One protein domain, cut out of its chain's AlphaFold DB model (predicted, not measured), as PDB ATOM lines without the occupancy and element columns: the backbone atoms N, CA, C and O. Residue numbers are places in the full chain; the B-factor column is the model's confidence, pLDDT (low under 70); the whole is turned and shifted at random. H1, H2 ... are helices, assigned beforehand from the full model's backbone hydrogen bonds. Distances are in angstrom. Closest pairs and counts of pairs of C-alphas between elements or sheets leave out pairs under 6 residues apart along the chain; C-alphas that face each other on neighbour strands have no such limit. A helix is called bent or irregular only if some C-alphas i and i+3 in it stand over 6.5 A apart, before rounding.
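AT A GLANCE: This is residues 8 to 203 of the 266 residues of an uncharacterized protein of Ramazzottius varieornatus (UniProt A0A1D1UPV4). Two long helices, H5 and H6, run side by side in opposite directions as a helical hairpin and make the core of an elongated, loosely built helical domain. H4 packs alongside H5, H3 crosses H6 on its way from H2 to H4, and the long H1 slants over one end of the H5 and H6 pair, with the short H2 following its far end. Residues 153 to 158, at the turn between H5 and H6, stick out at one end of the long axis, and H1 begins at the other. The printed part has 196 residues with six named helices, H1 to H6 in order, and no named strand; its class is all helix. It is loose, with a radius of gyration of the C-alphas of 20.3 A, and spans 75 by 36 by 23 A.

HOW THE PARTS SIT: H1, residues 8 to 43, has a kink of 27 degrees near residue 32. H2, residues 46 to 55, and H1 form a helical hairpin but only just touch, with 3 pairs of C-alphas within 8 A; the closest are those of Ser 38 and His 55, 6.8 A apart. H3, residues 57 to 75, touches H1 with residues 57 to 59 alone, at a steep tilt of 56 degrees; the closest C-alphas are those of Trp 35 and Val 58, 6.0 A. H4, residues 83 to 103, forms a helical hairpin with H3, at a steep tilt of 42 degrees, closest at C-alphas Ala 69 and Gln 92, 6.8 A. H5, residues 116 to 153, touches H4 at a shallow tilt of 24 degrees, opposite ways, in another hairpin; C-alphas Ile 91 and Met 137 are closest, 5.2 A. H6, residues 162 to 197, touches H5 in a hairpin at a shallow tilt of 26 degrees, closest at C-alphas Gly 138 and Trp 174, 4.4 A. H6 also touches H3, with C-alphas Glu 64 and Thr 169 closest at 5.8 A, and H1, with C-alphas Cys 20 and Ala 194 closest at 5.7 A. H1 touches H5 with residues 17 to 24 alone, closest at C-alphas Gly 21 and Val 120, 6.7 A. The six helices form an up and down bundle, each running against the one before it. H3 and H5 are apart, among others. Every O i to N i+4 pair is within hydrogen-bond range in H3, H4, H5 and H6, against 26 of 32 in H1 and 4 of 6 in H2.

IN THESE COORDINATES: H1 begins at C-alpha 8, (-16.760, 18.659, 48.113), and is 54.8 A long; it is irregular, with C-alphas 37 and 40 7.1 A apart. H2 is irregular too, with C-alphas 51 and 54 8.1 A apart. H5 is 55.3 A long and ends at C-alpha 153, (-12.081, 37.112, -20.150). H6 is 51.9 A long and ends at C-alpha 197, (-11.729, 19.455, 30.375). H4 is 30.5 A long and H3 26.7 A.

THE WHOLE: The two C-alphas farthest apart are those of Ala 8 and Glu 155, 74.8 A. The printed part has no cut. The link from H4 to H5, residues 104 to 115, is long; those from H1 to H2 and from H2 to H3 are tight. The mean pLDDT of the printed part is 71.2; 81 residues are under 70, among them residues 31 to 57 and 100 to 123.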
ATOM      1  N   ALA A   8     -18.094  18.630  48.723       60.28
ATOM      2  CA  ALA A   8     -16.760  18.659  48.113       60.28
ATOM      3  C   ALA A   8     -16.799  18.466  46.581       60.28
ATOM      4  O   ALA A   8     -16.096  19.158  45.844       60.28
ATOM      5  N   LYS A   9     -17.673  17.581  46.074       65.06
ATOM      6  CA  LYS A   9     -17.871  17.372  44.625       65.06
ATOM      7  C   LYS A   9     -18.487  18.600  43.941       65.06
ATOM      8  O   LYS A   9     -18.074  18.952  42.836       65.06
ATOM      9  N   LYS A  10     -19.442  19.272  44.595       63.97
ATOM     10  CA  LYS A  10     -20.044  20.526  44.108       63.97
ATOM     11  C   LYS A  10     -19.037  21.681  44.091       63.97
ATOM     12  O   LYS A  10     -18.969  22.392  43.093       63.97
ATOM     13  N   ALA A  11     -18.222  21.824  45.138       61.00
ATOM     14  CA  ALA A  11     -17.176  22.845  45.212       61.00
ATOM     15  C   ALA A  11     -16.104  22.658  44.120       61.00
ATOM     16  O   ALA A  11     -15.813  23.598  43.386       61.00
ATOM     17  N   ARG A  12     -15.615  21.425  43.918       69.81
ATOM     18  CA  ARG A  12     -14.635  21.100  42.864       69.81
ATOM     19  C   ARG A  12     -15.179  21.331  41.450       69.81
ATOM     20  O   ARG A  12     -14.451  21.769  40.566       69.81
ATOM     21  N   ARG A  13     -16.471  21.057  41.219       68.19
ATOM     22  CA  ARG A  13     -17.140  21.369  39.943       68.19
ATOM     23  C   ARG A  13     -17.224  22.880  39.720       68.19
ATOM     24  O   ARG A  13     -16.921  23.337  38.627       68.19
ATOM     25  N   LYS A  14     -17.589  23.651  40.749       67.50
ATOM     26  CA  LYS A  14     -17.638  25.120  40.687       67.50
ATOM     27  C   LYS A  14     -16.268  25.721  40.353       67.50
ATOM     28  O   LYS A  14     -16.193  26.610  39.515       67.50
ATOM     29  N   GLU A  15     -15.197  25.210  40.947       68.62
ATOM     30  CA  GLU A  15     -13.825  25.656  40.679       68.62
ATOM     31  C   GLU A  15     -13.387  25.388  39.228       68.62
ATOM     32  O   GLU A  15     -12.901  26.297  38.558       68.62
ATOM     33  N   LYS A  16     -13.654  24.184  38.702       67.44
ATOM     34  CA  LYS A  16     -13.397  23.849  37.289       67.44
ATOM     35  C   LYS A  16     -14.178  24.732  36.316       67.44
ATOM     36  O   LYS A  16     -13.633  25.163  35.306       67.44
ATOM     37  N   LEU A  17     -15.441  25.023  36.629       66.06
ATOM     38  CA  LEU A  17     -16.272  25.916  35.821       66.06
ATOM     39  C   LEU A  17     -15.707  27.338  35.812       66.06
ATOM     40  O   LEU A  17     -15.573  27.938  34.753       66.06
ATOM     41  N   LEU A  18     -15.315  27.859  36.976       70.06
ATOM     42  CA  LEU A  18     -14.701  29.182  37.077       70.06
ATOM     43  C   LEU A  18     -13.376  29.264  36.306       70.06
ATOM     44  O   LEU A  18     -13.137  30.268  35.643       70.06
ATOM     45  N   ALA A  19     -12.543  28.220  36.355       68.75
ATOM     46  CA  ALA A  19     -11.320  28.144  35.557       68.75
ATOM     47  C   ALA A  19     -11.627  28.152  34.049       68.75
ATOM     48  O   ALA A  19     -11.076  28.973  33.323       68.75
ATOM     49  N   CYS A  20     -12.580  27.326  33.605       69.38
ATOM     50  CA  CYS A  20     -13.019  27.257  32.212       69.38
ATOM     51  C   CYS A  20     -13.473  28.620  31.684       69.38
ATOM     52  O   CYS A  20     -12.962  29.091  30.672       69.38
ATOM     53  N   GLY A  21     -14.375  29.320  32.380       67.38
ATOM     54  CA  GLY A  21     -14.807  30.615  31.858       67.38
ATOM     55  C   GLY A  21     -13.783  31.737  32.036       67.38
ATOM     56  O   GLY A  21     -13.854  32.696  31.279       67.38
ATOM     57  N   ARG A  22     -12.780  31.628  32.925       72.62
ATOM     58  CA  ARG A  22     -11.605  32.524  32.861       72.62
ATOM     59  C   ARG A  22     -10.849  32.329  31.547       72.62
ATOM     60  O   ARG A  22     -10.528  33.323  30.906       72.62
ATOM     61  N   THR A  23     -10.637  31.083  31.122       73.56
ATOM     62  CA  THR A  23     -10.022  30.762  29.826       73.56
ATOM     63  C   THR A  23     -10.855  31.297  28.664       73.56
ATOM     64  O   THR A  23     -10.318  31.989  27.809       73.56
ATOM     65  N   VAL A  24     -12.173  31.066  28.659       68.44
ATOM     66  CA  VAL A  24     -13.075  31.576  27.608       68.44
ATOM     67  C   VAL A  24     -13.035  33.101  27.533       68.44
ATOM     68  O   VAL A  24     -12.881  33.661  26.453       68.44
ATOM     69  N   VAL A  25     -13.132  33.784  28.675       70.94
ATOM     70  CA  VAL A  25     -13.067  35.250  28.719       70.94
ATOM     71  C   VAL A  25     -11.702  35.755  28.259       70.94
ATOM     72  O   VAL A  25     -11.661  36.747  27.540       70.94
ATOM     73  N   SER A  26     -10.607  35.086  28.630       74.06
ATOM     74  CA  SER A  26      -9.264  35.426  28.147       74.06
ATOM     75  C   SER A  26      -9.175  35.290  26.633       74.06
ATOM     76  O   SER A  26      -8.825  36.252  25.974       74.06
ATOM     77  N   LEU A  27      -9.590  34.155  26.064       70.94
ATOM     78  CA  LEU A  27      -9.535  33.917  24.619       70.94
ATOM     79  C   LEU A  27     -10.393  34.914  23.831       70.94
ATOM     80  O   LEU A  27      -9.991  35.376  22.766       70.94
ATOM     81  N   ILE A  28     -11.565  35.273  24.360       68.88
ATOM     82  CA  ILE A  28     -12.426  36.297  23.756       68.88
ATOM     83  C   ILE A  28     -11.769  37.677  23.838       68.88
ATOM     84  O   ILE A  28     -11.856  38.432  22.875       68.88
ATOM     85  N   LYS A  29     -11.114  38.011  24.955       69.19
ATOM     86  CA  LYS A  29     -10.354  39.259  25.084       69.19
ATOM     87  C   LYS A  29      -9.153  39.284  24.148       69.19
ATOM     88  O   LYS A  29      -8.980  40.282  23.472       69.19
ATOM     89  N   ASP A  30      -8.405  38.195  24.028       71.56
ATOM     90  CA  ASP A  30      -7.264  38.092  23.113       71.56
ATOM     91  C   ASP A  30      -7.718  38.265  21.656       71.56
ATOM     92  O   ASP A  30      -7.065  38.945  20.866       71.56
ATOM     93  N   LEU A  31      -8.865  37.679  21.286       67.94
ATOM     94  CA  LEU A  31      -9.497  37.915  19.986       67.94
ATOM     95  C   LEU A  31      -9.920  39.375  19.815       67.94
ATOM     96  O   LEU A  31      -9.658  39.960  18.768       67.94
ATOM     97  N   GLN A  32     -10.556  39.966  20.829       66.88
ATOM     98  CA  GLN A  32     -10.948  41.372  20.805       66.88
ATOM     99  C   GLN A  32      -9.738  42.282  20.673       66.88
ATOM    100  O   GLN A  32      -9.768  43.149  19.827       66.88
ATOM    101  N   GLU A  33      -8.653  42.065  21.409       69.81
ATOM    102  CA  GLU A  33      -7.429  42.863  21.320       69.81
ATOM    103  C   GLU A  33      -6.750  42.709  19.957       69.81
ATOM    104  O   GLU A  33      -6.346  43.707  19.366       69.81
ATOM    105  N   LYS A  34      -6.703  41.497  19.387       66.06
ATOM    106  CA  LYS A  34      -6.246  41.286  17.998       66.06
ATOM    107  C   LYS A  34      -7.103  42.044  16.983       66.06
ATOM    108  O   LYS A  34      -6.599  42.453  15.939       66.06
ATOM    109  N   TRP A  35      -8.394  42.209  17.265       66.62
ATOM    110  CA  TRP A  35      -9.330  42.922  16.401       66.62
ATOM    111  C   TRP A  35      -9.372  44.431  16.683       66.62
ATOM    112  O   TRP A  35      -9.554  45.181  15.735       66.62
ATOM    113  N   ASP A  36      -9.157  44.887  17.919       55.75
ATOM    114  CA  ASP A  36      -9.251  46.271  18.421       55.75
ATOM    115  C   ASP A  36      -7.903  47.001  18.412       55.75
ATOM    116  O   ASP A  36      -7.883  48.231  18.363       55.75
ATOM    117  N   ALA A  37      -6.772  46.285  18.323       53.78
ATOM    118  CA  ALA A  37      -5.499  46.847  17.855       53.78
ATOM    119  C   ALA A  37      -5.659  47.534  16.484       53.78
ATOM    120  O   ALA A  37      -4.817  48.329  16.073       53.78
ATOM    121  N   SER A  38      -6.797  47.301  15.818       48.91
ATOM    122  CA  SER A  38      -7.218  48.054  14.657       48.91
ATOM    123  C   SER A  38      -7.645  49.509  14.918       48.91
ATOM    124  O   SER A  38      -7.794  50.250  13.958       48.91
ATOM    125  N   GLY A  39      -7.797  49.963  16.170       43.34
ATOM    126  CA  GLY A  39      -8.293  51.292  16.567       43.34
ATOM    127  C   GLY A  39      -7.479  52.504  16.080       43.34
ATOM    128  O   GLY A  39      -8.027  53.602  15.979       43.34
ATOM    129  N   GLU A  40      -6.217  52.319  15.686       48.88
ATOM    130  CA  GLU A  40      -5.402  53.343  15.003       48.88
ATOM    131  C   GLU A  40      -5.904  53.685  13.579       48.88
ATOM    132  O   GLU A  40      -5.518  54.712  13.022       48.88
ATOM    133  N   TRP A  41      -6.811  52.889  12.996       43.12
ATOM    134  CA  TRP A  41      -7.303  53.036  11.618       43.12
ATOM    135  C   TRP A  41      -7.988  54.367  11.295       43.12
ATOM    136  O   TRP A  41      -7.843  54.855  10.178       43.12
ATOM    137  N   LEU A  42      -8.689  54.988  12.252       46.09
ATOM    138  CA  LEU A  42      -9.360  56.283  12.041       46.09
ATOM    139  C   LEU A  42      -8.371  57.419  11.731       46.09
ATOM    140  O   LEU A  42      -8.789  58.496  11.316       46.09
ATOM    141  N   ARG A  43      -7.072  57.194  11.962       48.81
ATOM    142  CA  ARG A  43      -6.000  58.168  11.735       48.81
ATOM    143  C   ARG A  43      -5.111  57.831  10.540       48.81
ATOM    144  O   ARG A  43      -4.275  58.655  10.188       48.81
ATOM    145  N   LEU A  44      -5.263  56.648   9.943       43.03
ATOM    146  CA  LEU A  44      -4.397  56.177   8.865       43.03
ATOM    147  C   LEU A  44      -4.998  56.511   7.500       43.03
ATOM    148  O   LEU A  44      -6.195  56.349   7.263       43.03
ATOM    149  N   SER A  45      -4.147  56.956   6.581       49.47
ATOM    150  CA  SER A  45      -4.535  57.169   5.185       49.47
ATOM    151  C   SER A  45      -4.857  55.837   4.484       49.47
ATOM    152  O   SER A  45      -4.348  54.779   4.858       49.47
ATOM    153  N   SER A  46      -5.661  55.864   3.413       44.59
ATOM    154  CA  SER A  46      -6.033  54.660   2.643       44.59
ATOM    155  C   SER A  46      -4.823  53.867   2.110       44.59
ATOM    156  O   SER A  46      -4.918  52.655   1.927       44.59
ATOM    157  N   ILE A  47      -3.679  54.529   1.889       45.19
ATOM    158  CA  ILE A  47      -2.415  53.906   1.452       45.19
ATOM    159  C   ILE A  47      -1.707  53.212   2.624       45.19
ATOM    160  O   ILE A  47      -1.228  52.090   2.476       45.19
ATOM    161  N   GLU A  48      -1.675  53.826   3.808       47.22
ATOM    162  CA  GLU A  48      -1.105  53.199   5.008       47.22
ATOM    163  C   GLU A  48      -1.923  52.001   5.476       47.22
ATOM    164  O   GLU A  48      -1.345  51.013   5.926       47.22
ATOM    165  N   LEU A  49      -3.249  52.054   5.320       49.56
ATOM    166  CA  LEU A  49      -4.121  50.899   5.509       49.56
ATOM    167  C   LEU A  49      -3.677  49.754   4.596       49.56
ATOM    168  O   LEU A  49      -3.371  48.680   5.106       49.56
ATOM    169  N   LEU A  50      -3.533  49.992   3.286       42.88
ATOM    170  CA  LEU A  50      -3.068  48.976   2.329       42.88
ATOM    171  C   LEU A  50      -1.688  48.392   2.681       42.88
ATOM    172  O   LEU A  50      -1.470  47.197   2.498       42.88
ATOM    173  N   LEU A  51      -0.770  49.202   3.217       42.44
ATOM    174  CA  LEU A  51       0.581  48.765   3.595       42.44
ATOM    175  C   LEU A  51       0.635  48.042   4.954       42.44
ATOM    176  O   LEU A  51       1.461  47.150   5.143       42.44
ATOM    177  N   LYS A  52      -0.248  48.388   5.898       47.06
ATOM    178  CA  LYS A  52      -0.317  47.794   7.247       47.06
ATOM    179  C   LYS A  52      -1.408  46.732   7.394       47.06
ATOM    180  O   LYS A  52      -1.667  46.280   8.507       47.06
ATOM    181  N   TRP A  53      -2.017  46.294   6.295       44.31
ATOM    182  CA  TRP A  53      -3.168  45.382   6.235       44.31
ATOM    183  C   TRP A  53      -3.061  44.118   7.107       44.31
ATOM    184  O   TRP A  53      -4.070  43.608   7.588       44.31
ATOM    185  N   ARG A  54      -1.839  43.651   7.392       44.94
ATOM    186  CA  ARG A  54      -1.563  42.525   8.299       44.94
ATOM    187  C   ARG A  54      -1.962  42.766   9.764       44.94
ATOM    188  O   ARG A  54      -2.153  41.797  10.488       44.94
ATOM    189  N   HIS A  55      -2.082  44.022  10.192       46.69
ATOM    190  CA  HIS A  55      -2.359  44.420  11.579       46.69
ATOM    191  C   HIS A  55      -3.801  44.913  11.803       46.69
ATOM    192  O   HIS A  55      -4.217  45.084  12.942       46.69
ATOM    193  N   TYR A  56      -4.575  45.112  10.728       59.12
ATOM    194  CA  TYR A  56      -5.893  45.767  10.747       59.12
ATOM    195  C   TYR A  56      -6.952  44.931  10.015       59.12
ATOM    196  O   TYR A  56      -7.755  45.460   9.254       59.12
ATOM    197  N   ILE A  57      -6.946  43.612  10.207       66.88
ATOM    198  CA  ILE A  57      -7.680  42.657   9.356       66.88
ATOM    199  C   ILE A  57      -9.201  42.894   9.391       66.88
ATOM    200  O   ILE A  57      -9.850  42.911   8.346       66.88
ATOM    201  N   VAL A  58      -9.776  43.149  10.573       70.62
ATOM    202  CA  VAL A  58     -11.222  43.409  10.723       70.62
ATOM    203  C   VAL A  58     -11.615  44.784  10.178       70.62
ATOM    204  O   VAL A  58     -12.598  44.887   9.446       70.62
ATOM    205  N   ALA A  59     -10.847  45.834  10.479       68.25
ATOM    206  CA  ALA A  59     -11.103  47.176   9.949       68.25
ATOM    207  C   ALA A  59     -10.942  47.223   8.418       68.25
ATOM    208  O   ALA A  59     -11.782  47.792   7.723       68.25
ATOM    209  N   GLY A  60      -9.919  46.549   7.889       73.69
ATOM    210  CA  GLY A  60      -9.713  46.357   6.457       73.69
ATOM    211  C   GLY A  60     -10.897  45.647   5.809       73.69
ATOM    212  O   GLY A  60     -11.389  46.104   4.783       73.69
ATOM    213  N   LEU A  61     -11.434  44.599   6.444       81.81
ATOM    214  CA  LEU A  61     -12.606  43.891   5.930       81.81
ATOM    215  C   LEU A  61     -13.829  44.815   5.883       81.81
ATOM    216  O   LEU A  61     -14.549  44.827   4.889       81.81
ATOM    217  N   LEU A  62     -14.067  45.604   6.934       80.81
ATOM    218  CA  LEU A  62     -15.188  46.547   6.971       80.81
ATOM    219  C   LEU A  62     -15.071  47.628   5.890       80.81
ATOM    220  O   LEU A  62     -16.073  47.918   5.236       80.81
ATOM    221  N   ALA A  63     -13.873  48.171   5.672       81.44
ATOM    222  CA  ALA A  63     -13.616  49.153   4.621       81.44
ATOM    223  C   ALA A  63     -13.854  48.558   3.223       81.44
ATOM    224  O   ALA A  63     -14.559  49.149   2.404       81.44
ATOM    225  N   GLU A  64     -13.344  47.354   2.959       86.94
ATOM    226  CA  GLU A  64     -13.561  46.665   1.681       86.94
ATOM    227  C   GLU A  64     -15.041  46.339   1.447       86.94
ATOM    228  O   GLU A  64     -15.540  46.491   0.334       86.94
ATOM    229  N   LEU A  65     -15.786  45.969   2.495       87.50
ATOM    230  CA  LEU A  65     -17.232  45.744   2.409       87.50
ATOM    231  C   LEU A  65     -18.009  47.014   2.040       87.50
ATOM    232  O   LEU A  65     -18.996  46.929   1.301       87.50
ATOM    233  N   GLU A  66     -17.572  48.181   2.521       86.00
ATOM    234  CA  GLU A  66     -18.155  49.477   2.158       86.00
ATOM    235  C   GLU A  66     -17.843  49.860   0.717       86.00
ATOM    236  O   GLU A  66     -18.756  50.227  -0.026       86.00
ATOM    237  N   ILE A  67     -16.588  49.704   0.290       87.31
ATOM    238  CA  ILE A  67     -16.191  49.936  -1.103       87.31
ATOM    239  C   ILE A  67     -16.996  49.011  -2.024       87.31
ATOM    240  O   ILE A  67     -17.646  49.483  -2.958       87.31
ATOM    241  N   HIS A  68     -17.052  47.714  -1.715       90.25
ATOM    242  CA  HIS A  68     -17.835  46.733  -2.462       90.25
ATOM    243  C   HIS A  68     -19.334  47.098  -2.508       90.25
ATOM    244  O   HIS A  68     -19.987  46.927  -3.537       90.25
ATOM    245  N   ALA A  69     -19.904  47.665  -1.435       89.50
ATOM    246  CA  ALA A  69     -21.298  48.130  -1.420       89.50
ATOM    247  C   ALA A  69     -21.533  49.319  -2.367       89.50
ATOM    248  O   ALA A  69     -22.545  49.361  -3.075       89.50
ATOM    249  N   LEU A  70     -20.607  50.282  -2.382       87.94
ATOM    250  CA  LEU A  70     -20.670  51.464  -3.244       87.94
ATOM    251  C   LEU A  70     -20.546  51.086  -4.722       87.94
ATOM    252  O   LEU A  70     -21.334  51.554  -5.549       87.94
ATOM    253  N   LEU A  71     -19.605  50.196  -5.042       87.88
ATOM    254  CA  LEU A  71     -19.432  49.668  -6.391       87.88
ATOM    255  C   LEU A  71     -20.675  48.885  -6.841       87.88
ATOM    256  O   LEU A  71     -21.211  49.156  -7.916       87.88
ATOM    257  N   LEU A  72     -21.217  48.010  -5.983       88.44
ATOM    258  CA  LEU A  72     -22.452  47.280  -6.269       88.44
ATOM    259  C   LEU A  72     -23.625  48.228  -6.543       88.44
ATOM    260  O   LEU A  72     -24.376  48.015  -7.491       88.44
ATOM    261  N   LYS A  73     -23.790  49.299  -5.757       89.25
ATOM    262  CA  LYS A  73     -24.855  50.293  -5.975       89.25
ATOM    263  C   LYS A  73     -24.772  50.916  -7.372       89.25
ATOM    264  O   LYS A  73     -25.809  51.136  -7.996       89.25
ATOM    265  N   ARG A  74     -23.556  51.170  -7.862       85.25
ATOM    266  CA  ARG A  74     -23.307  51.760  -9.182       85.25
ATOM    267  C   ARG A  74     -23.691  50.817 -10.325       85.25
ATOM    268  O   ARG A  74     -24.321  51.254 -11.282       85.25
ATOM    269  N   ILE A  75     -23.352  49.535 -10.210       80.56
ATOM    270  CA  ILE A  75     -23.497  48.556 -11.302       80.56
ATOM    271  C   ILE A  75     -24.791  47.734 -11.226       80.56
ATOM    272  O   ILE A  75     -25.253  47.200 -12.231       80.56
ATOM    273  N   ARG A  76     -25.453  47.672 -10.063       85.06
ATOM    274  CA  ARG A  76     -26.649  46.838  -9.840       85.06
ATOM    275  C   ARG A  76     -27.776  47.102 -10.834       85.06
ATOM    276  O   ARG A  76     -28.490  46.169 -11.189       85.06
ATOM    277  N   HIS A  77     -27.978  48.347 -11.258       84.19
ATOM    278  CA  HIS A  77     -29.035  48.673 -12.220       84.19
ATOM    279  C   HIS A  77     -28.724  48.154 -13.626       84.19
ATOM    280  O   HIS A  77     -29.638  47.714 -14.317       84.19
ATOM    281  N   GLN A  78     -27.445  48.156 -14.008       79.31
ATOM    282  CA  GLN A  78     -26.971  47.670 -15.303       79.31
ATOM    283  C   GLN A  78     -27.003  46.136 -15.360       79.31
ATOM    284  O   GLN A  78     -27.403  45.564 -16.367       79.31
ATOM    285  N   PHE A  79     -26.699  45.465 -14.244       77.75
ATOM    286  CA  PHE A  79     -26.571  44.006 -14.177       77.75
ATOM    287  C   PHE A  79     -27.615  43.342 -13.262       77.75
ATOM    288  O   PHE A  79     -27.337  42.344 -12.605       77.75
ATOM    289  N   ARG A  80     -28.842  43.878 -13.199       77.88
ATOM    290  CA  ARG A  80     -29.870  43.534 -12.187       77.88
ATOM    291  C   ARG A  80     -30.175  42.035 -12.017       77.88
ATOM    292  O   ARG A  80     -30.667  41.648 -10.958       77.88
ATOM    293  N   ARG A  81     -29.931  41.209 -13.036       78.62
ATOM    294  CA  ARG A  81     -30.192  39.759 -13.036       78.62
ATOM    295  C   ARG A  81     -28.927  38.900 -13.121       78.62
ATOM    296  O   ARG A  81     -29.045  37.688 -13.247       78.62
ATOM    297  N   SER A  82     -27.737  39.495 -13.071       78.62
ATOM    298  CA  SER A  82     -26.505  38.719 -13.181       78.62
ATOM    299  C   SER A  82     -26.229  37.931 -11.898       78.62
ATOM    300  O   SER A  82     -26.479  38.414 -10.786       78.62
ATOM    301  N   LYS A  83     -25.643  36.735 -12.055       77.25
ATOM    302  CA  LYS A  83     -25.107  35.940 -10.936       77.25
ATOM    303  C   LYS A  83     -24.125  36.774 -10.105       77.25
ATOM    304  O   LYS A  83     -24.120  36.677  -8.885       77.25
ATOM    305  N   PHE A  84     -23.362  37.651 -10.757       80.00
ATOM    306  CA  PHE A  84     -22.470  38.609 -10.112       80.00
ATOM    307  C   PHE A  84     -23.210  39.536  -9.128       80.00
ATOM    308  O   PHE A  84     -22.876  39.556  -7.949       80.00
ATOM    309  N   VAL A  85     -24.276  40.231  -9.551       83.69
ATOM    310  CA  VAL A  85     -25.045  41.118  -8.654       83.69
ATOM    311  C   VAL A  85     -25.716  40.330  -7.533       83.69
ATOM    312  O   VAL A  85     -25.756  40.807  -6.400       83.69
ATOM    313  N   GLN A  86     -26.231  39.132  -7.818       85.06
ATOM    314  CA  GLN A  86     -26.826  38.264  -6.799       85.06
ATOM    315  C   GLN A  86     -25.799  37.861  -5.730       85.06
ATOM    316  O   GLN A  86     -26.045  38.068  -4.543       85.06
ATOM    317  N   ARG A  87     -24.618  37.383  -6.141       84.31
ATOM    318  CA  ARG A  87     -23.513  37.006  -5.241       84.31
ATOM    319  C   ARG A  87     -23.016  38.204  -4.428       84.31
ATOM    320  O   ARG A  87     -22.888  38.106  -3.208       84.31
ATOM    321  N   SER A  88     -22.854  39.368  -5.058       87.75
ATOM    322  CA  SER A  88     -22.484  40.598  -4.353       87.75
ATOM    323  C   SER A  88     -23.541  41.044  -3.334       87.75
ATOM    324  O   SER A  88     -23.189  41.557  -2.271       87.75
ATOM    325  N   LEU A  89     -24.837  40.839  -3.604       87.75
ATOM    326  CA  LEU A  89     -25.901  41.098  -2.626       87.75
ATOM    327  C   LEU A  89     -25.831  40.136  -1.431       87.75
ATOM    328  O   LEU A  89     -26.088  40.573  -0.305       87.75
ATOM    329  N   SER A  90     -25.436  38.875  -1.639       89.75
ATOM    330  CA  SER A  90     -25.203  37.913  -0.553       89.75
ATOM    331  C   SER A  90     -24.041  38.336   0.348       89.75
ATOM    332  O   SER A  90     -24.207  38.348   1.568       89.75
ATOM    333  N   ILE A  91     -22.927  38.827  -0.220       88.88
ATOM    334  CA  ILE A  91     -21.824  39.439   0.553       88.88
ATOM    335  C   ILE A  91     -22.358  40.575   1.438       88.88
ATOM    336  O   ILE A  91     -22.092  40.616   2.639       88.88
ATOM    337  N   GLN A  92     -23.179  41.471   0.876       88.12
ATOM    338  CA  GLN A  92     -23.778  42.582   1.628       88.12
ATOM    339  C   GLN A  92     -24.804  42.127   2.679       88.12
ATOM    340  O   GLN A  92     -25.025  42.806   3.685       88.12
ATOM    341  N   SER A  93     -25.457  40.983   2.474       88.50
ATOM    342  CA  SER A  93     -26.327  40.362   3.473       88.50
ATOM    343  C   SER A  93     -25.519  39.845   4.667       88.50
ATOM    344  O   SER A  93     -25.810  40.214   5.808       88.50
ATOM    345  N   CYS A  94     -24.447  39.086   4.410       84.62
ATOM    346  CA  CYS A  94     -23.519  38.609   5.437       84.62
ATOM    347  C   CYS A  94     -22.903  39.776   6.220       84.62
ATOM    348  O   CYS A  94     -22.925  39.768   7.450       84.62
ATOM    349  N   ALA A  95     -22.449  40.823   5.526       84.38
ATOM    350  CA  ALA A  95     -21.881  42.022   6.139       84.38
ATOM    351  C   ALA A  95     -22.852  42.718   7.106       84.38
ATOM    352  O   ALA A  95     -22.467  43.109   8.208       84.38
ATOM    353  N   ARG A  96     -24.132  42.848   6.728       82.94
ATOM    354  CA  ARG A  96     -25.165  43.421   7.607       82.94
ATOM    355  C   ARG A  96     -25.407  42.553   8.838       82.94
ATOM    356  O   ARG A  96     -25.415  43.085   9.944       82.94
ATOM    357  N   ARG A  97     -25.551  41.234   8.664       79.75
ATOM    358  CA  ARG A  97     -25.722  40.282   9.780       79.75
ATOM    359  C   ARG A  97     -24.544  40.345  10.752       79.75
ATOM    360  O   ARG A  97     -24.756  40.398  11.960       79.75
ATOM    361  N   LEU A  98     -23.324  40.429  10.226       75.50
ATOM    362  CA  LEU A  98     -22.109  40.561  11.021       75.50
ATOM    363  C   LEU A  98     -22.065  41.879  11.808       75.50
ATOM    364  O   LEU A  98     -21.711  41.873  12.983       75.50
ATOM    365  N   ARG A  99     -22.447  43.012  11.202       72.19
ATOM    366  CA  ARG A  99     -22.517  44.308  11.904       72.19
ATOM    367  C   ARG A  99     -23.524  44.281  13.054       72.19
ATOM    368  O   ARG A  99     -23.209  44.764  14.138       72.19
ATOM    369  N   THR A 100     -24.696  43.682  12.843       68.44
ATOM    370  CA  THR A 100     -25.705  43.500  13.897       68.44
ATOM    371  C   THR A 100     -25.185  42.604  15.020       68.44
ATOM    372  O   THR A 100     -25.320  42.953  16.188       68.44
ATOM    373  N   SER A 101     -24.531  41.494  14.673       65.44
ATOM    374  CA  SER A 101     -23.881  40.584  15.622       65.44
ATOM    375  C   SER A 101     -22.772  41.281  16.428       65.44
ATOM    376  O   SER A 101     -22.740  41.173  17.652       65.44
ATOM    377  N   ASN A 102     -21.925  42.094  15.791       59.84
ATOM    378  CA  ASN A 102     -20.878  42.870  16.469       59.84
ATOM    379  C   ASN A 102     -21.427  43.984  17.377       59.84
ATOM    380  O   ASN A 102     -20.794  44.315  18.379       59.84
ATOM    381  N   ALA A 103     -22.596  44.552  17.062       50.94
ATOM    382  CA  ALA A 103     -23.251  45.551  17.907       50.94
ATOM    383  C   ALA A 103     -23.752  44.959  19.240       50.94
ATOM    384  O   ALA A 103     -23.861  45.686  20.234       50.94
ATOM    385  N   VAL A 104     -23.998  43.644  19.294       53.88
ATOM    386  CA  VAL A 104     -24.267  42.921  20.541       53.88
ATOM    387  C   VAL A 104     -22.960  42.832  21.327       53.88
ATOM    388  O   VAL A 104     -22.124  41.949  21.132       53.88
ATOM    389  N   LYS A 105     -22.741  43.805  22.217       50.44
ATOM    390  CA  LYS A 105     -21.545  43.843  23.062       50.44
ATOM    391  C   LYS A 105     -21.496  42.582  23.929       50.44
ATOM    392  O   LYS A 105     -22.362  42.382  24.781       50.44
ATOM    393  N   PHE A 106     -20.402  41.823  23.823       49.78
ATOM    394  CA  PHE A 106     -20.044  40.708  24.721       49.78
ATOM    395  C   PHE A 106     -20.140  41.064  26.222       49.78
ATOM    396  O   PHE A 106     -20.278  40.189  27.074       49.78
ATOM    397  N   ARG A 107     -20.113  42.367  26.538       43.72
ATOM    398  CA  ARG A 107     -20.277  42.960  27.872       43.72
ATOM    399  C   ARG A 107     -21.530  42.500  28.628       43.72
ATOM    400  O   ARG A 107     -21.479  42.468  29.849       43.72
ATOM    401  N   GLY A 108     -22.628  42.173  27.941       45.75
ATOM    402  CA  GLY A 108     -23.893  41.796  28.592       45.75
ATOM    403  C   GLY A 108     -23.991  40.329  29.023       45.75
ATOM    404  O   GLY A 108     -24.860  39.987  29.816       45.75
ATOM    405  N   LEU A 109     -23.112  39.457  28.517       49.38
ATOM    406  CA  LEU A 109     -23.248  38.007  28.693       49.38
ATOM    407  C   LEU A 109     -22.579  37.486  29.971       49.38
ATOM    408  O   LEU A 109     -22.928  36.406  30.434       49.38
ATOM    409  N   ILE A 110     -21.674  38.244  30.595       49.72
ATOM    410  CA  ILE A 110     -20.929  37.823  31.793       49.72
ATOM    411  C   ILE A 110     -21.515  38.525  33.031       49.72
ATOM    412  O   ILE A 110     -20.874  39.367  33.653       49.72
ATOM    413  N   SER A 111     -22.764  38.210  33.378       42.47
ATOM    414  CA  SER A 111     -23.344  38.560  34.683       42.47
ATOM    415  C   SER A 111     -23.159  37.391  35.652       42.47
ATOM    416  O   SER A 111     -23.320  36.228  35.281       42.47
ATOM    417  N   ALA A 112     -22.753  37.699  36.881       45.38
ATOM    418  CA  ALA A 112     -22.242  36.729  37.834       45.38
ATOM    419  C   ALA A 112     -23.327  35.833  38.471       45.38
ATOM    420  O   ALA A 112     -24.487  36.202  38.616       45.38
ATOM    421  N   THR A 113     -22.841  34.663  38.889       45.16
ATOM    422  CA  THR A 113     -23.317  33.712  39.912       45.16
ATOM    423  C   THR A 113     -24.245  32.543  39.567       45.16
ATOM    424  O   THR A 113     -23.923  31.475  40.078       45.16
ATOM    425  N   ASP A 114     -25.232  32.619  38.664       42.66
ATOM    426  CA  ASP A 114     -26.102  31.439  38.390       42.66
ATOM    427  C   ASP A 114     -26.313  31.075  36.905       42.66
ATOM    428  O   ASP A 114     -26.677  29.944  36.589       42.66
ATOM    429  N   THR A 115     -25.980  31.962  35.963       53.84
ATOM    430  CA  THR A 115     -26.150  31.733  34.510       53.84
ATOM    431  C   THR A 115     -24.852  31.438  33.761       53.84
ATOM    432  O   THR A 115     -24.871  31.300  32.545       53.84
ATOM    433  N   PHE A 116     -23.722  31.301  34.458       54.16
ATOM    434  CA  PHE A 116     -22.384  31.235  33.855       54.16
ATOM    435  C   PHE A 116     -22.225  30.166  32.760       54.16
ATOM    436  O   PHE A 116     -21.596  30.428  31.740       54.16
ATOM    437  N   GLY A 117     -22.820  28.980  32.933       58.06
ATOM    438  CA  GLY A 117     -22.839  27.953  31.886       58.06
ATOM    439  C   GLY A 117     -23.569  28.433  30.630       58.06
ATOM    440  O   GLY A 117     -23.003  28.401  29.543       58.06
ATOM    441  N   ASN A 118     -24.783  28.965  30.793       62.12
ATOM    442  CA  ASN A 118     -25.588  29.511  29.694       62.12
ATOM    443  C   ASN A 118     -24.893  30.703  29.021       62.12
ATOM    444  O   ASN A 118     -24.926  30.823  27.804       62.12
ATOM    445  N   SER A 119     -24.209  31.541  29.800       61.75
ATOM    446  CA  SER A 119     -23.393  32.650  29.310       61.75
ATOM    447  C   SER A 119     -22.226  32.179  28.445       61.75
ATOM    448  O   SER A 119     -22.007  32.725  27.371       61.75
ATOM    449  N   VAL A 120     -21.490  31.151  28.877       64.31
ATOM    450  CA  VAL A 120     -20.369  30.588  28.108       64.31
ATOM    451  C   VAL A 120     -20.861  29.901  26.832       64.31
ATOM    452  O   VAL A 120     -20.265  30.102  25.776       64.31
ATOM    453  N   PHE A 121     -21.970  29.159  26.890       66.06
ATOM    454  CA  PHE A 121     -22.571  28.563  25.694       66.06
ATOM    455  C   PHE A 121     -23.114  29.617  24.723       66.06
ATOM    456  O   PHE A 121     -22.914  29.477  23.522       66.06
ATOM    457  N   ALA A 122     -23.731  30.691  25.218       67.94
ATOM    458  CA  ALA A 122     -24.183  31.803  24.385       67.94
ATOM    459  C   ALA A 122     -23.007  32.531  23.712       67.94
ATOM    460  O   ALA A 122     -23.075  32.847  22.528       67.94
ATOM    461  N   LEU A 123     -21.906  32.749  24.441       67.19
ATOM    462  CA  LEU A 123     -20.670  33.310  23.888       67.19
ATOM    463  C   LEU A 123     -20.076  32.412  22.798       67.19
ATOM    464  O   LEU A 123     -19.660  32.908  21.753       67.19
ATOM    465  N   PHE A 124     -20.053  31.101  23.033       70.62
ATOM    466  CA  PHE A 124     -19.569  30.129  22.061       70.62
ATOM    467  C   PHE A 124     -20.454  30.081  20.808       70.62
ATOM    468  O   PHE A 124     -19.933  30.173  19.703       70.62
ATOM    469  N   ALA A 125     -21.780  30.025  20.965       72.06
ATOM    470  CA  ALA A 125     -22.725  30.042  19.849       72.06
ATOM    471  C   ALA A 125     -22.604  31.323  19.006       72.06
ATOM    472  O   ALA A 125     -22.627  31.269  17.778       72.06
ATOM    473  N   GLU A 126     -22.411  32.472  19.654       72.88
ATOM    474  CA  GLU A 126     -22.192  33.747  18.972       72.88
ATOM    475  C   GLU A 126     -20.874  33.757  18.179       72.88
ATOM    476  O   GLU A 126     -20.842  34.227  17.040       72.88
ATOM    477  N   LEU A 127     -19.791  33.194  18.732       72.56
ATOM    478  CA  LEU A 127     -18.530  33.013  18.005       72.56
ATOM    479  C   LEU A 127     -18.699  32.081  16.799       72.56
ATOM    480  O   LEU A 127     -18.257  32.429  15.705       72.56
ATOM    481  N   SER A 128     -19.382  30.946  16.963       75.19
ATOM    482  CA  SER A 128     -19.651  30.004  15.870       75.19
ATOM    483  C   SER A 128     -20.512  30.624  14.765       75.19
ATOM    484  O   SER A 128     -20.228  30.447  13.582       75.19
ATOM    485  N   ASN A 129     -21.517  31.430  15.117       77.12
ATOM    486  CA  ASN A 129     -22.324  32.166  14.143       77.12
ATOM    487  C   ASN A 129     -21.479  33.185  13.356       77.12
ATOM    488  O   ASN A 129     -21.603  33.300  12.136       77.12
ATOM    489  N   ARG A 130     -20.562  33.896  14.025       74.75
ATOM    490  CA  ARG A 130     -19.623  34.814  13.356       74.75
ATOM    491  C   ARG A 130     -18.659  34.075  12.431       74.75
ATOM    492  O   ARG A 130     -18.416  34.549  11.324       74.75
ATOM    493  N   GLU A 131     -18.144  32.922  12.849       80.81
ATOM    494  CA  GLU A 131     -17.304  32.050  12.019       80.81
ATOM    495  C   GLU A 131     -18.026  31.651  10.728       80.81
ATOM    496  O   GLU A 131     -17.488  31.806   9.629       80.81
ATOM    497  N   LEU A 132     -19.276  31.200  10.859       83.25
ATOM    498  CA  LEU A 132     -20.113  30.794   9.737       83.25
ATOM    499  C   LEU A 132     -20.360  31.951   8.763       83.25
ATOM    500  O   LEU A 132     -20.160  31.799   7.557       83.25
ATOM    501  N   LEU A 133     -20.714  33.130   9.281       81.19
ATOM    502  CA  LEU A 133     -20.896  34.334   8.471       81.19
ATOM    503  C   LEU A 133     -19.622  34.721   7.709       81.19
ATOM    504  O   LEU A 133     -19.702  35.092   6.537       81.19
ATOM    505  N   MET A 134     -18.451  34.614   8.345       82.94
ATOM    506  CA  MET A 134     -17.162  34.900   7.707       82.94
ATOM    507  C   MET A 134     -16.848  33.910   6.583       82.94
ATOM    508  O   MET A 134     -16.429  34.327   5.501       82.94
ATOM    509  N   ARG A 135     -17.102  32.614   6.798       84.94
ATOM    510  CA  ARG A 135     -16.923  31.577   5.770       84.94
ATOM    511  C   ARG A 135     -17.845  31.789   4.576       84.94
ATOM    512  O   ARG A 135     -17.372  31.788   3.444       84.94
ATOM    513  N   GLN A 136     -19.129  32.038   4.823       87.31
ATOM    514  CA  GLN A 136     -20.110  32.305   3.766       87.31
ATOM    515  C   GLN A 136     -19.741  33.542   2.955       87.31
ATOM    516  O   GLN A 136     -19.748  33.513   1.728       87.31
ATOM    517  N   MET A 137     -19.355  34.623   3.630       89.19
ATOM    518  CA  MET A 137     -18.888  35.835   2.967       89.19
ATOM    519  C   MET A 137     -17.644  35.582   2.110       89.19
ATOM    520  O   MET A 137     -17.570  36.101   1.001       89.19
ATOM    521  N   GLY A 138     -16.703  34.762   2.593       87.62
ATOM    522  CA  GLY A 138     -15.553  34.314   1.805       87.62
ATOM    523  C   GLY A 138     -15.970  33.559   0.548       87.62
ATOM    524  O   GLY A 138     -15.556  33.936  -0.542       87.62
ATOM    525  N   ALA A 139     -16.849  32.566   0.680       88.12
ATOM    526  CA  ALA A 139     -17.351  31.791  -0.454       88.12
ATOM    527  C   ALA A 139     -18.069  32.675  -1.490       88.12
ATOM    528  O   ALA A 139     -17.817  32.573  -2.688       88.12
ATOM    529  N   TYR A 140     -18.918  33.610  -1.055       89.00
ATOM    530  CA  TYR A 140     -19.573  34.538  -1.981       89.00
ATOM    531  C   TYR A 140     -18.589  35.502  -2.654       89.00
ATOM    532  O   TYR A 140     -18.783  35.849  -3.821       89.00
ATOM    533  N   ALA A 141     -17.540  35.930  -1.951       88.69
ATOM    534  CA  ALA A 141     -16.486  36.775  -2.503       88.69
ATOM    535  C   ALA A 141     -15.648  36.040  -3.558       88.69
ATOM    536  O   ALA A 141     -15.363  36.610  -4.609       88.69
ATOM    537  N   GLU A 142     -15.349  34.761  -3.334       89.62
ATOM    538  CA  GLU A 142     -14.714  33.875  -4.315       89.62
ATOM    539  C   GLU A 142     -15.574  33.727  -5.571       89.62
ATOM    540  O   GLU A 142     -15.135  34.079  -6.664       89.62
ATOM    541  N   LEU A 143     -16.849  33.361  -5.408       86.62
ATOM    542  CA  LEU A 143     -17.798  33.250  -6.516       86.62
ATOM    543  C   LEU A 143     -17.979  34.582  -7.272       86.62
ATOM    544  O   LEU A 143     -18.233  34.597  -8.479       86.62
ATOM    545  N   THR A 144     -17.895  35.721  -6.584       84.75
ATOM    546  CA  THR A 144     -17.950  37.048  -7.222       84.75
ATOM    547  C   THR A 144     -16.669  37.330  -8.008       84.75
ATOM    548  O   THR A 144     -16.742  37.838  -9.128       84.75
ATOM    549  N   GLY A 145     -15.505  36.956  -7.470       83.44
ATOM    550  CA  GLY A 145     -14.216  37.050  -8.154       83.44
ATOM    551  C   GLY A 145     -14.149  36.173  -9.405       83.44
ATOM    552  O   GLY A 145     -13.730  36.650 -10.459       83.44
ATOM    553  N   GLU A 146     -14.647  34.937  -9.338       83.56
ATOM    554  CA  GLU A 146     -14.771  34.040 -10.497       83.56
ATOM    555  C   GLU A 146     -15.649  34.657 -11.587       83.56
ATOM    556  O   GLU A 146     -15.230  34.753 -12.738       83.56
ATOM    557  N   ALA A 147     -16.838  35.145 -11.218       79.44
ATOM    558  CA  ALA A 147     -17.747  35.792 -12.160       79.44
ATOM    559  C   ALA A 147     -17.128  37.055 -12.784       79.44
ATOM    560  O   ALA A 147     -17.307  37.300 -13.975       79.44
ATOM    561  N   SER A 148     -16.371  37.831 -12.000       78.44
ATOM    562  CA  SER A 148     -15.651  39.014 -12.494       78.44
ATOM    563  C   SER A 148     -14.553  38.624 -13.483       78.44
ATOM    564  O   SER A 148     -14.426  39.232 -14.539       78.44
ATOM    565  N   THR A 149     -13.791  37.574 -13.170       81.06
ATOM    566  CA  THR A 149     -12.706  37.066 -14.022       81.06
ATOM    567  C   THR A 149     -13.252  36.518 -15.339       81.06
ATOM    568  O   THR A 149     -12.710  36.810 -16.401       81.06
ATOM    569  N   GLN A 150     -14.358  35.771 -15.288       77.88
ATOM    570  CA  GLN A 150     -15.044  35.264 -16.477       77.88
ATOM    571  C   GLN A 150     -15.583  36.405 -17.349       77.88
ATOM    572  O   GLN A 150     -15.371  36.387 -18.559       77.88
ATOM    573  N   ALA A 151     -16.222  37.416 -16.750       73.12
ATOM    574  CA  ALA A 151     -16.714  38.581 -17.483       73.12
ATOM    575  C   ALA A 151     -15.574  39.352 -18.172       73.12
ATOM    576  O   ALA A 151     -15.703  39.719 -19.338       73.12
ATOM    577  N   MET A 152     -14.433  39.520 -17.488       71.25
ATOM    578  CA  MET A 152     -13.230  40.131 -18.064       71.25
ATOM    579  C   MET A 152     -12.664  39.323 -19.236       71.25
ATOM    580  O   MET A 152     -12.281  39.904 -20.247       71.25
ATOM    581  N   ALA A 153     -12.615  37.994 -19.112       74.75
ATOM    582  CA  ALA A 153     -12.081  37.112 -20.150       74.75
ATOM    583  C   ALA A 153     -12.949  37.073 -21.419       74.75
ATOM    584  O   ALA A 153     -12.443  36.768 -22.493       74.75
ATOM    585  N   GLN A 154     -14.246  37.367 -21.301       72.88
ATOM    586  CA  GLN A 154     -15.202  37.343 -22.414       72.88
ATOM    587  C   GLN A 154     -15.396  38.712 -23.086       72.88
ATOM    588  O   GLN A 154     -16.266  38.848 -23.941       72.88
ATOM    589  N   GLU A 155     -14.636  39.736 -22.680       65.25
ATOM    590  CA  GLU A 155     -14.738  41.120 -23.175       65.25
ATOM    591  C   GLU A 155     -16.146  41.750 -23.064       65.25
ATOM    592  O   GLU A 155     -16.424  42.817 -23.622       65.25
ATOM    593  N   HIS A 156     -17.060  41.126 -22.315       59.06
ATOM    594  CA  HIS A 156     -18.414  41.621 -22.120       59.06
ATOM    595  C   HIS A 156     -18.386  42.840 -21.186       59.06
ATOM    596  O   HIS A 156     -18.272  42.702 -19.975       59.06
ATOM    597  N   TYR A 157     -18.551  44.034 -21.767       54.53
ATOM    598  CA  TYR A 157     -18.697  45.323 -21.075       54.53
ATOM    599  C   TYR A 157     -17.521  45.703 -20.166       54.53
ATOM    600  O   TYR A 157     -17.602  45.639 -18.945       54.53
ATOM    601  N   PHE A 158     -16.455  46.235 -20.764       49.22
ATOM    602  CA  PHE A 158     -15.407  46.925 -20.020       49.22
ATOM    603  C   PHE A 158     -15.895  48.283 -19.486       49.22
ATOM    604  O   PHE A 158     -15.876  49.285 -20.202       49.22
ATOM    605  N   PHE A 159     -16.205  48.371 -18.191       55.53
ATOM    606  CA  PHE A 159     -15.888  49.586 -17.439       55.53
ATOM    607  C   PHE A 159     -14.577  49.317 -16.708       55.53
ATOM    608  O   PHE A 159     -14.588  48.952 -15.537       55.53
ATOM    609  N   PHE A 160     -13.450  49.523 -17.400       52.66
ATOM    610  CA  PHE A 160     -12.080  49.211 -16.948       52.66
ATOM    611  C   PHE A 160     -11.787  49.587 -15.480       52.66
ATOM    612  O   PHE A 160     -10.999  48.926 -14.817       52.66
ATOM    613  N   GLY A 161     -12.446  50.613 -14.933       61.69
ATOM    614  CA  GLY A 161     -12.318  50.970 -13.519       61.69
ATOM    615  C   GLY A 161     -13.192  50.169 -12.545       61.69
ATOM    616  O   GLY A 161     -12.756  49.898 -11.432       61.69
ATOM    617  N   THR A 162     -14.423  49.803 -12.908       71.75
ATOM    618  CA  THR A 162     -15.405  49.264 -11.946       71.75
ATOM    619  C   THR A 162     -15.273  47.755 -11.769       71.75
ATOM    620  O   THR A 162     -15.308  47.295 -10.631       71.75
ATOM    621  N   ASP A 163     -15.036  47.000 -12.842       71.31
ATOM    622  CA  ASP A 163     -14.940  45.533 -12.780       71.31
ATOM    623  C   ASP A 163     -13.619  45.076 -12.153       71.31
ATOM    624  O   ASP A 163     -13.618  44.221 -11.271       71.31
ATOM    625  N   LEU A 164     -12.502  45.737 -12.493       79.88
ATOM    626  CA  LEU A 164     -11.218  45.532 -11.812       79.88
ATOM    627  C   LEU A 164     -11.297  45.902 -10.327       79.88
ATOM    628  O   LEU A 164     -10.745  45.193  -9.488       79.88
ATOM    629  N   SER A 165     -12.013  46.979  -9.983       84.69
ATOM    630  CA  SER A 165     -12.228  47.347  -8.579       84.69
ATOM    631  C   SER A 165     -13.112  46.331  -7.855       84.69
ATOM    632  O   SER A 165     -12.852  46.015  -6.695       84.69
ATOM    633  N   MET A 166     -14.133  45.783  -8.520       84.38
ATOM    634  CA  MET A 166     -14.987  44.731  -7.961       84.38
ATOM    635  C   MET A 166     -14.228  43.421  -7.765       84.38
ATOM    636  O   MET A 166     -14.355  42.811  -6.705       84.38
ATOM    637  N   LEU A 167     -13.393  43.018  -8.724       85.56
ATOM    638  CA  LEU A 167     -12.510  41.863  -8.587       85.56
ATOM    639  C   LEU A 167     -11.527  42.074  -7.431       85.56
ATOM    640  O   LEU A 167     -11.465  41.245  -6.529       85.56
ATOM    641  N   ALA A 168     -10.826  43.211  -7.403       87.19
ATOM    642  CA  ALA A 168      -9.855  43.523  -6.358       87.19
ATOM    643  C   ALA A 168     -10.486  43.523  -4.958       87.19
ATOM    644  O   ALA A 168      -9.962  42.877  -4.051       87.19
ATOM    645  N   THR A 169     -11.621  44.207  -4.784       89.12
ATOM    646  CA  THR A 169     -12.343  44.267  -3.499       89.12
ATOM    647  C   THR A 169     -12.895  42.899  -3.097       89.12
ATOM    648  O   THR A 169     -12.767  42.505  -1.941       89.12
ATOM    649  N   SER A 170     -13.423  42.108  -4.037       89.50
ATOM    650  CA  SER A 170     -13.909  40.749  -3.753       89.50
ATOM    651  C   SER A 170     -12.769  39.806  -3.350       89.50
ATOM    652  O   SER A 170     -12.879  39.115  -2.340       89.50
ATOM    653  N   SER A 171     -11.628  39.823  -4.048       88.31
ATOM    654  CA  SER A 171     -10.445  39.027  -3.676       88.31
ATOM    655  C   SER A 171      -9.913  39.395  -2.289       88.31
ATOM    656  O   SER A 171      -9.490  38.536  -1.515       88.31
ATOM    657  N   ARG A 172      -9.967  40.682  -1.954       87.94
ATOM    658  CA  ARG A 172      -9.597  41.227  -0.649       87.94
ATOM    659  C   ARG A 172     -10.542  40.783   0.466       87.94
ATOM    660  O   ARG A 172     -10.071  40.305   1.496       87.94
ATOM    661  N   ILE A 173     -11.855  40.865   0.244       89.25
ATOM    662  CA  ILE A 173     -12.877  40.348   1.167       89.25
ATOM    663  C   ILE A 173     -12.668  38.850   1.403       89.25
ATOM    664  O   ILE A 173     -12.675  38.421   2.554       89.25
ATOM    665  N   TRP A 174     -12.425  38.071   0.343       92.31
ATOM    666  CA  TRP A 174     -12.139  36.637   0.432       92.31
ATOM    667  C   TRP A 174     -10.904  36.337   1.288       92.31
ATOM    668  O   TRP A 174     -10.957  35.505   2.193       92.31
ATOM    669  N   ALA A 175      -9.792  37.037   1.046       86.38
ATOM    670  CA  ALA A 175      -8.565  36.833   1.808       86.38
ATOM    671  C   ALA A 175      -8.759  37.167   3.297       86.38
ATOM    672  O   ALA A 175      -8.411  36.365   4.167       86.38
ATOM    673  N   LEU A 176      -9.349  38.327   3.600       84.81
ATOM    674  CA  LEU A 176      -9.542  38.786   4.976       84.81
ATOM    675  C   LEU A 176     -10.553  37.927   5.742       84.81
ATOM    676  O   LEU A 176     -10.306  37.587   6.901       84.81
ATOM    677  N   SER A 177     -11.661  37.534   5.109       87.38
ATOM    678  CA  SER A 177     -12.678  36.711   5.767       87.38
ATOM    679  C   SER A 177     -12.134  35.336   6.156       87.38
ATOM    680  O   SER A 177     -12.479  34.830   7.222       87.38
ATOM    681  N   ARG A 178     -11.223  34.757   5.360       85.12
ATOM    682  CA  ARG A 178     -10.550  33.492   5.684       85.12
ATOM    683  C   ARG A 178      -9.588  33.613   6.856       85.12
ATOM    684  O   ARG A 178      -9.545  32.703   7.681       85.12
ATOM    685  N   VAL A 179      -8.828  34.704   6.939       84.50
ATOM    686  CA  VAL A 179      -7.929  34.920   8.082       84.50
ATOM    687  C   VAL A 179      -8.742  35.045   9.368       84.50
ATOM    688  O   VAL A 179      -8.476  34.325  10.324       84.50
ATOM    689  N   ILE A 180      -9.804  35.856   9.351       79.81
ATOM    690  CA  ILE A 180     -10.677  36.018  10.520       79.81
ATOM    691  C   ILE A 180     -11.376  34.699  10.867       79.81
ATOM    692  O   ILE A 180     -11.410  34.317  12.032       79.81
ATOM    693  N   ALA A 181     -11.895  33.964   9.877       81.75
ATOM    694  CA  ALA A 181     -12.525  32.667  10.114       81.75
ATOM    695  C   ALA A 181     -11.555  31.662  10.754       81.75
ATOM    696  O   ALA A 181     -11.965  30.912  11.634       81.75
ATOM    697  N   LYS A 182     -10.275  31.668  10.357       80.69
ATOM    698  CA  LYS A 182      -9.242  30.818  10.961       80.69
ATOM    699  C   LYS A 182      -8.977  31.197  12.421       80.69
ATOM    700  O   LYS A 182      -8.924  30.304  13.262       80.69
ATOM    701  N   ASP A 183      -8.859  32.490  12.724       77.69
ATOM    702  CA  ASP A 183      -8.645  32.971  14.095       77.69
ATOM    703  C   ASP A 183      -9.825  32.607  15.011       77.69
ATOM    704  O   ASP A 183      -9.630  32.152  16.141       77.69
ATOM    705  N   VAL A 184     -11.059  32.762  14.513       77.12
ATOM    706  CA  VAL A 184     -12.269  32.368  15.248       77.12
ATOM    707  C   VAL A 184     -12.328  30.854  15.424       77.12
ATOM    708  O   VAL A 184     -12.598  30.397  16.529       77.12
ATOM    709  N   GLN A 185     -12.019  30.070  14.388       79.50
ATOM    710  CA  GLN A 185     -12.003  28.607  14.466       79.50
ATOM    711  C   GLN A 185     -10.989  28.099  15.503       79.50
ATOM    712  O   GLN A 185     -11.298  27.190  16.275       79.50
ATOM    713  N   GLU A 186      -9.789  28.683  15.547       81.69
ATOM    714  CA  GLU A 186      -8.767  28.326  16.534       81.69
ATOM    715  C   GLU A 186      -9.249  28.619  17.962       81.69
ATOM    716  O   GLU A 186      -9.149  27.764  18.846       81.69
ATOM    717  N   ALA A 187      -9.834  29.798  18.188       70.00
ATOM    718  CA  ALA A 187     -10.405  30.149  19.482       70.00
ATOM    719  C   ALA A 187     -11.586  29.242  19.861       70.00
ATOM    720  O   ALA A 187     -11.654  28.774  20.997       70.00
ATOM    721  N   SER A 188     -12.475  28.938  18.912       76.62
ATOM    722  CA  SER A 188     -13.583  27.996  19.086       76.62
ATOM    723  C   SER A 188     -13.081  26.605  19.492       76.62
ATOM    724  O   SER A 188     -13.638  26.008  20.414       76.62
ATOM    725  N   SER A 189     -12.008  26.096  18.870       81.00
ATOM    726  CA  SER A 189     -11.404  24.804  19.244       81.00
ATOM    727  C   SER A 189     -10.905  24.817  20.685       81.00
ATOM    728  O   SER A 189     -11.272  23.951  21.476       81.00
ATOM    729  N   ARG A 190     -10.152  25.853  21.068       77.06
ATOM    730  CA  ARG A 190      -9.613  25.986  22.431       77.06
ATOM    731  C   ARG A 190     -10.711  26.144  23.484       77.06
ATOM    732  O   ARG A 190     -10.607  25.593  24.577       77.06
ATOM    733  N   ILE A 191     -11.785  26.871  23.166       72.50
ATOM    734  CA  ILE A 191     -12.960  26.985  24.043       72.50
ATOM    735  C   ILE A 191     -13.632  25.618  24.206       72.50
ATOM    736  O   ILE A 191     -13.978  25.238  25.325       72.50
ATOM    737  N   ARG A 192     -13.790  24.858  23.117       78.19
ATOM    738  CA  ARG A 192     -14.354  23.504  23.154       78.19
ATOM    739  C   ARG A 192     -13.503  22.564  24.008       78.19
ATOM    740  O   ARG A 192     -14.054  21.864  24.851       78.19
ATOM    741  N   GLU A 193     -12.183  22.587  23.852       80.81
ATOM    742  CA  GLU A 193     -11.243  21.815  24.676       80.81
ATOM    743  C   GLU A 193     -11.379  22.173  26.163       80.81
ATOM    744  O   GLU A 193     -11.598  21.291  26.995       80.81
ATOM    745  N   ALA A 194     -11.387  23.467  26.498       72.56
ATOM    746  CA  ALA A 194     -11.562  23.933  27.874       72.56
ATOM    747  C   ALA A 194     -12.923  23.531  28.479       72.56
ATOM    748  O   ALA A 194     -13.027  23.272  29.683       72.56
ATOM    749  N   LEU A 195     -13.985  23.483  27.668       72.75
ATOM    750  CA  LEU A 195     -15.301  22.993  28.085       72.75
ATOM    751  C   LEU A 195     -15.260  21.488  28.384       72.75
ATOM    752  O   LEU A 195     -15.721  21.062  29.450       72.75
ATOM    753  N   LEU A 196     -14.649  20.695  27.500       78.94
ATOM    754  CA  LEU A 196     -14.495  19.249  27.673       78.94
ATOM    755  C   LEU A 196     -13.665  18.908  28.921       78.94
ATOM    756  O   LEU A 196     -14.085  18.066  29.718       78.94
ATOM    757  N   GLU A 197     -12.556  19.610  29.165       76.25
ATOM    758  CA  GLU A 197     -11.729  19.455  30.375       76.25
ATOM    759  C   GLU A 197     -12.497  19.774  31.671       76.25
ATOM    760  O   GLU A 197     -12.302  19.144  32.724       76.25
ATOM    761  N   ALA A 198     -13.430  20.728  31.602       66.94
ATOM    762  CA  ALA A 198     -14.328  21.068  32.700       66.94
ATOM    763  C   ALA A 198     -15.469  20.048  32.896       66.94
ATOM    764  O   ALA A 198     -16.217  20.144  33.876       66.94
ATOM    765  N   GLY A 199     -15.594  19.056  32.008       68.19
ATOM    766  CA  GLY A 199     -16.694  18.093  31.988       68.19
ATOM    767  C   GLY A 199     -18.019  18.707  31.530       68.19
ATOM    768  O   GLY A 199     -19.085  18.179  31.855       68.19
ATOM    769  N   LEU A 200     -17.963  19.841  30.827       67.25
ATOM    770  CA  LEU A 200     -19.093  20.441  30.135       67.25
ATOM    771  C   LEU A 200     -19.109  19.913  28.701       67.25
ATOM    772  O   LEU A 200     -18.197  20.174  27.924       67.25
ATOM    773  N   ARG A 201     -20.150  19.162  28.337       63.81
ATOM    774  CA  ARG A 201     -20.356  18.789  26.938       63.81
ATOM    775  C   ARG A 201     -20.899  19.997  26.187       63.81
ATOM    776  O   ARG A 201     -21.905  20.572  26.598       63.81
ATOM    777  N   THR A 202     -20.250  20.361  25.090       56.44
ATOM    778  CA  THR A 202     -20.882  21.164  24.042       56.44
ATOM    779  C   THR A 202     -22.013  20.323  23.459       56.44
ATOM    780  O   THR A 202     -21.758  19.213  22.992       56.44
ATOM    781  N   GLY A 203     -23.260  20.786  23.579       48.19
ATOM    782  CA  GLY A 203     -24.420  20.091  23.015       48.19
ATOM    783  C   GLY A 203     -24.178  19.818  21.531       48.19
ATOM    784  O   GLY A 203     -23.967  20.752  20.768       48.19
TER     785      GLY A 203